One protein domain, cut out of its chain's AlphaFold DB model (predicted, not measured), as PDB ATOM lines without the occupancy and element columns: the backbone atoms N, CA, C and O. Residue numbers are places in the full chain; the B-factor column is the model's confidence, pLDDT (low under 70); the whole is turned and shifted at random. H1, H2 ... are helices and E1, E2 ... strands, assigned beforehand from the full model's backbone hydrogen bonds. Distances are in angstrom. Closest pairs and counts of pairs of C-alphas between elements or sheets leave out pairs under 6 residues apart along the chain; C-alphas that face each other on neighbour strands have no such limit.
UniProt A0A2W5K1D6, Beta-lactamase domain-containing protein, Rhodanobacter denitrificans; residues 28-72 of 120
ATOM      1  N   LEU A  28      10.605  31.560  -7.215       69.81
ATOM      2  CA  LEU A  28      10.318  30.440  -8.094       69.81
ATOM      3  C   LEU A  28      11.335  29.298  -7.991       69.81
ATOM      4  O   LEU A  28      11.099  28.247  -8.579       69.81
ATOM      5  N   ALA A  29      12.445  29.464  -7.257       70.75
ATOM      6  CA  ALA A  29      13.496  28.447  -7.168       70.75
ATOM      7  C   ALA A  29      12.958  27.080  -6.708       70.75
ATOM      8  O   ALA A  29      13.275  26.066  -7.319       70.75
ATOM      9  N   ALA A  30      12.073  27.066  -5.706       67.81
ATOM     10  CA  ALA A  30      11.463  25.839  -5.188       67.81
ATOM     11  C   ALA A  30      10.499  25.162  -6.182       67.81
ATOM     12  O   ALA A  30      10.310  23.954  -6.128       67.81
ATOM     13  N   LEU A  31       9.911  25.921  -7.111       70.06
ATOM     14  CA  LEU A  31       8.960  25.405  -8.107       70.06
ATOM     15  C   LEU A  31       9.652  24.788  -9.330       70.06
ATOM     16  O   LEU A  31       8.988  24.246 -10.214       70.06
ATOM     17  N   ARG A  32      10.983  24.898  -9.411       69.62
ATOM     18  CA  ARG A  32      11.789  24.261 -10.462       69.62
ATOM     19  C   ARG A  32      12.113  22.801 -10.135       69.62
ATOM     20  O   ARG A  32      12.553  22.070 -11.019       69.62
ATOM     21  N   GLU A  33      11.878  22.374  -8.898       68.06
ATOM     22  CA  GLU A  33      12.145  21.021  -8.425       68.06
ATOM     23  C   GLU A  33      10.858  20.178  -8.477       68.06
ATOM     24  O   GLU A  33       9.964  20.293  -7.641       68.06
ATOM     25  N   GLY A  34      10.756  19.312  -9.489       68.38
ATOM     26  CA  GLY A  34       9.644  18.370  -9.647       68.38
ATOM     27  C   GLY A  34       8.481  18.871 -10.514       68.38
ATOM     28  O   GLY A  34       8.531  19.921 -11.151       68.38
ATOM     29  N   ARG A  35       7.423  18.055 -10.594       79.19
ATOM     30  CA  ARG A  35       6.242  18.300 -11.439       79.19
ATOM     31  C   ARG A  35       5.099  18.838 -10.574       79.19
ATOM     32  O   ARG A  35       4.295  18.071 -10.055       79.19
ATOM     33  N   GLN A  36       5.087  20.154 -10.364       83.81
ATOM     34  CA  GLN A  36       4.164  20.846  -9.455       83.81
ATOM     35  C   GLN A  36       3.433  22.009 -10.147       83.81
ATOM     36  O   GLN A  36       3.926  22.520 -11.164       83.81
ATOM     37  N   PRO A  37       2.254  22.428  -9.633       88.94
ATOM     38  CA  PRO A  37       1.587  23.632 -10.105       88.94
ATOM     39  C   PRO A  37       2.540  24.818 -10.027       88.94
ATOM     40  O   PRO A  37       3.243  24.997  -9.031       88.94
ATOM     41  N   GLY A  38       2.584  25.596 -11.098       89.19
ATOM     42  CA  GLY A  38       3.567  26.652 -11.228       89.19
ATOM     43  C   GLY A  38       3.081  28.050 -10.850       89.19
ATOM     44  O   GLY A  38       1.924  28.274 -10.497       89.19
ATOM     45  N   CYS A  39       3.993  29.010 -10.974       90.12
ATOM     46  CA  CYS A  39       3.750  30.433 -10.777       90.12
ATOM     47  C   CYS A  39       4.478  31.241 -11.860       90.12
ATOM     48  O   CYS A  39       5.550  30.846 -12.323       90.12
ATOM     49  N   ALA A  40       3.895  32.376 -12.240       91.19
ATOM     50  CA  ALA A  40       4.500  33.374 -13.111       91.19
ATOM     51  C   ALA A  40       4.564  34.717 -12.378       91.19
ATOM     52  O   ALA A  40       3.595  35.136 -11.744       91.19
ATOM     53  N   VAL A  41       5.702  35.400 -12.483       91.88
ATOM     54  CA  VAL A  41       5.954  36.696 -11.855       91.88
ATOM     55  C   VAL A  41       6.434  37.666 -12.922       91.88
ATOM     56  O   VAL A  41       7.403  37.402 -13.631       91.88
ATOM     57  N   ALA A  42       5.765  38.812 -13.011       90.88
ATOM     58  CA  ALA A  42       6.231  39.950 -13.786       90.88
ATOM     59  C   ALA A  42       6.681  41.055 -12.826       90.88
ATOM     60  O   ALA A  42       5.988  41.364 -11.858       90.88
ATOM     61  N   THR A  43       7.841  41.652 -13.083       90.06
ATOM     62  CA  THR A  43       8.339  42.814 -12.340       90.06
ATOM     63  C   THR A  43       8.473  43.980 -13.301       90.06
ATOM     64  O   THR A  43       9.029  43.831 -14.386       90.06
ATOM     65  N   LEU A  44       7.951  45.138 -12.904       92.06
ATOM     66  CA  LEU A  44       8.066  46.384 -13.649       92.06
ATOM     67  C   LEU A  44       8.707  47.427 -12.737       92.06
ATOM     68  O   LEU A  44       8.238  47.650 -11.623       92.06
ATOM     69  N   GLY A  45       9.772  48.062 -13.211       91.94
ATOM     70  CA  GLY A  45      10.463  49.120 -12.484       91.94
ATOM     71  C   GLY A  45      11.172  50.084 -13.427       91.94
ATOM     72  O   GLY A  45      11.063  49.985 -14.648       91.94
ATOM     73  N   THR A  46      11.935  51.012 -12.857       92.25
ATOM     74  CA  THR A  46      12.694  52.017 -13.623       92.25
ATOM     75  C   THR A  46      13.751  51.399 -14.538       92.25
ATOM     76  O   THR A  46      14.050  51.952 -15.589       92.25
ATOM     77  N   ALA A  47      14.278  50.229 -14.171       89.44
ATOM     78  CA  ALA A  47      15.235  49.464 -14.967       89.44
ATOM     79  C   ALA A  47      14.586  48.618 -16.086       89.44
ATOM     80  O   ALA A  47      15.297  47.934 -16.820       89.44
ATOM     81  N   GLY A  48      13.254  48.644 -16.222       90.81
ATOM     82  CA  GLY A  48      12.510  47.921 -17.253       90.81
ATOM     83  C   GLY A  48      11.561  46.854 -16.706       90.81
ATOM     84  O   GLY A  48      11.192  46.853 -15.529       90.81
ATOM     85  N   ALA A  49      11.135  45.959 -17.599       91.06
ATOM     86  CA  ALA A  49      10.210  44.873 -17.298       91.06
ATOM     87  C   ALA A  49      10.913  43.514 -17.395       91.06
ATOM     88  O   ALA A  49      11.616  43.239 -18.368       91.06
ATOM     89  N   SER A  50      10.676  42.640 -16.422       89.38
ATOM     90  CA  SER A  50      11.132  41.250 -16.434       89.38
ATOM     91  C   SER A  50       9.973  40.291 -16.174       89.38
ATOM     92  O   SER A  50       8.934  40.661 -15.621       89.38
ATOM     93  N   PHE A  51      10.139  39.051 -16.625       90.25
ATOM     94  CA  PHE A  51       9.179  37.968 -16.444       90.25
ATOM     95  C   PHE A  51       9.944  36.690 -16.117       90.25
ATOM     96  O   PHE A  51      10.895  36.357 -16.824       90.25
ATOM     97  N   ASP A  52       9.512  35.981 -15.083       90.62
ATOM     98  CA  ASP A  52      10.020  34.662 -14.714       90.62
ATOM     99  C   ASP A  52       8.832  33.743 -14.409       90.62
ATOM    100  O   ASP A  52       7.794  34.183 -13.909       90.62
ATOM    101  N   ALA A  53       8.974  32.465 -14.736       91.31
ATOM    102  CA  ALA A  53       7.954  31.457 -14.507       91.31
ATOM    103  C   ALA A  53       8.599  30.113 -14.164       91.31
ATOM    104  O   ALA A  53       9.688  29.781 -14.632       91.31
ATOM    105  N   ALA A  54       7.914  29.325 -13.343       91.56
ATOM    106  CA  ALA A  54       8.325  27.971 -12.996       91.56
ATOM    107  C   ALA A  54       7.101  27.085 -12.776       91.56
ATOM    108  O   ALA A  54       6.057  27.583 -12.365       91.56
ATOM    109  N   GLY A  55       7.251  25.782 -13.015       90.38
ATOM    110  CA  GLY A  55       6.194  24.781 -12.878       90.38
ATOM    111  C   GLY A  55       5.286  24.658 -14.107       90.38
ATOM    112  O   GLY A  55       5.612  25.116 -15.207       90.38
ATOM    113  N   TYR A  56       4.145  23.996 -13.916       91.88
ATOM    114  CA  TYR A  56       3.260  23.559 -14.997       91.88
ATOM    115  C   TYR A  56       1.893  24.247 -14.938       91.88
ATOM    116  O   TYR A  56       1.335  24.455 -13.860       91.88
ATOM    117  N   ALA A  57       1.368  24.591 -16.115       92.31
ATOM    118  CA  ALA A  57       0.004  25.069 -16.323       92.31
ATOM    119  C   ALA A  57      -1.007  23.910 -16.295       92.31
ATOM    120  O   ALA A  57      -2.133  24.084 -15.839       92.31
ATOM    121  N   ASP A  58      -0.579  22.731 -16.749       91.50
ATOM    122  CA  ASP A  58      -1.328  21.479 -16.674       91.50
ATOM    123  C   ASP A  58      -0.373  20.357 -16.256       91.50
ATOM    124  O   ASP A  58       0.615  20.072 -16.941       91.50
ATOM    125  N   LEU A  59      -0.650  19.743 -15.105       90.44
ATOM    126  CA  LEU A  59       0.182  18.673 -14.564       90.44
ATOM    127  C   LEU A  59       0.039  17.373 -15.337       90.44
ATOM    128  O   LEU A  59       1.048  16.716 -15.578       90.44
ATOM    129  N   GLU A  60      -1.177  17.022 -15.743       90.62
ATOM    130  CA  GLU A  60      -1.466  15.762 -16.423       90.62
ATOM    131  C   GLU A  60      -0.890  15.808 -17.838       90.62
ATOM    132  O   GLU A  60      -0.075  14.962 -18.218       90.62
ATOM    133  N   ALA A  61      -1.198  16.880 -18.574       91.31
ATOM    134  CA  ALA A  61      -0.685  17.102 -19.922       91.31
ATOM    135  C   ALA A  61       0.797  17.523 -19.947       91.31
ATOM    136  O   ALA A  61       1.419  17.522 -21.006       91.31
ATOM    137  N   GLY A  62       1.384  17.878 -18.796       90.56
ATOM    138  CA  GLY A  62       2.790  18.282 -18.706       90.56
ATOM    139  C   GLY A  62       3.097  19.589 -19.429       90.56
ATOM    140  O   GLY A  62       4.210  19.770 -19.911       90.56
ATOM    141  N   VAL A  63       2.129  20.504 -19.491       92.94
ATOM    142  CA  VAL A  63       2.288  21.797 -20.163       92.94
ATOM    143  C   VAL A  63       3.004  22.768 -19.221       92.94
ATOM    144  O   VAL A  63       2.439  23.106 -18.177       92.94
ATOM    145  N   PRO A  64       4.228  23.229 -19.535       92.44
ATOM    146  CA  PRO A  64       4.931  24.205 -18.709       92.44
ATOM    147  C   PRO A  64       4.269  25.586 -18.794       92.44
ATOM    148  O   PRO A  64       3.614  25.925 -19.782       92.44
ATOM    149  N   ILE A  65       4.461  26.411 -17.764       93.56
ATOM    150  CA  ILE A  65       4.044  27.816 -17.818       93.56
ATOM    151  C   ILE A  65       4.956  28.587 -18.774       93.56
ATOM    152  O   ILE A  65       6.179  28.486 -18.722       93.56
ATOM    153  N   THR A  66       4.342  29.409 -19.616       92.62
ATOM    154  CA  THR A  66       5.009  30.322 -20.544       92.62
ATOM    155  C   THR A  66       4.442  31.733 -20.381       92.62
ATOM    156  O   THR A  66       3.497  31.957 -19.623       92.62
ATOM    157  N   ARG A  67       4.997  32.697 -21.123       93.19
ATOM    158  CA  ARG A  67       4.474  34.069 -21.175       93.19
ATOM    159  C   ARG A  67       3.021  34.135 -21.666       93.19
ATOM    160  O   ARG A  67       2.294  35.029 -21.247       93.19
ATOM    161  N   ASP A  68       2.608  33.194 -22.511       94.44
ATOM    162  CA  ASP A  68       1.273  33.166 -23.120       94.44
ATOM    163  C   ASP A  68       0.264  32.329 -22.317       94.44
ATOM    164  O   ASP A  68      -0.917  32.241 -22.672       94.44
ATOM    165  N   THR A  69       0.701  31.714 -21.213       94.50
ATOM    166  CA  THR A  69      -0.181  30.960 -20.321       94.50
ATOM    167  C   THR A  69      -1.214  31.890 -19.687       94.50
ATOM    168  O   THR A  69      -0.885  32.901 -19.065       94.50
ATOM    169  N   ARG A  70      -2.490  31.522 -19.811       93.12
ATOM    170  CA  ARG A  70      -3.610  32.272 -19.233       93.12
ATOM    171  C   ARG A  70      -3.895  31.797 -17.814       93.12
ATOM    172  O   ARG A  70      -4.035  30.601 -17.580       93.12
ATOM    173  N   PHE A  71      -4.055  32.747 -16.897       91.56
ATOM    174  CA  PHE A  71      -4.413  32.491 -15.503       91.56
ATOM    175  C   PHE A  71      -5.783  33.076 -15.174       91.56
ATOM    176  O   PHE A  71      -6.153  34.150 -15.654       91.56
ATOM    177  N   LEU A  72      -6.513  32.404 -14.286       92.38
ATOM    178  CA  LEU A  72      -7.672  32.997 -13.631       92.38
ATOM    179  C   LEU A  72      -7.182  33.932 -12.521       92.38
ATOM    180  O   LEU A  72      -6.695  33.482 -11.488       92.38
TER     181      LEU A  72
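AT A GLANCE: This is residues 28 to 72 of the 120 residues of the protein "Beta-lactamase domain-containing protein" of Rhodanobacter denitrificans (UniProt A0A2W5K1D6). A long two-stranded hairpin, E1 and E2, makes the long axis; its tip, residues 44 to 49, sticks out, and near its other end lie short helix H1 on one side and a folded-back unnamed tail on the other. The 45 printed residues hold H1, E1, E2, E3 in that order, mostly strand, with under half in named elements. The whole is only just loose, close to compact, radius of gyration of the C-alphas 11.6 A, spanning 39 by 21 by 14 A.

HOW THE PARTS SIT: H1, residues 29 to 32, is too short for an O i to N i+4 pair; its one O i to N i+3 pair is within range. Its Leu 31 C-alpha is 5.6 A from that of Ala 54 in E2, residues 48 to 54, their closest. E1, residues 39 to 45, and E2 form an antiparallel hairpin at 169 degrees, with N 41 and O 52 within hydrogen-bond range at 2.8 A. E2 runs on into E3, residues 56 to 58, at 62 degrees; E3 pairs with no named strand, but antiparallel with residues 63 to 64. E1 and E3 are only just apart, closest 8.1 A.

IN THESE COORDINATES: H1 begins at C-alpha 29 (13.496, 28.447, -7.168). E1 is 19.9 A long and E2 20.8 A. E3 ends at C-alpha 58 (-1.328, 21.479, -16.674).

THE WHOLE: The C-alphas farthest apart, Thr 46 and Glu 60, are 39.0 A apart. The printed part has no cut and no long link. Residues 28, 30 and 32 to 34 have pLDDT under 70.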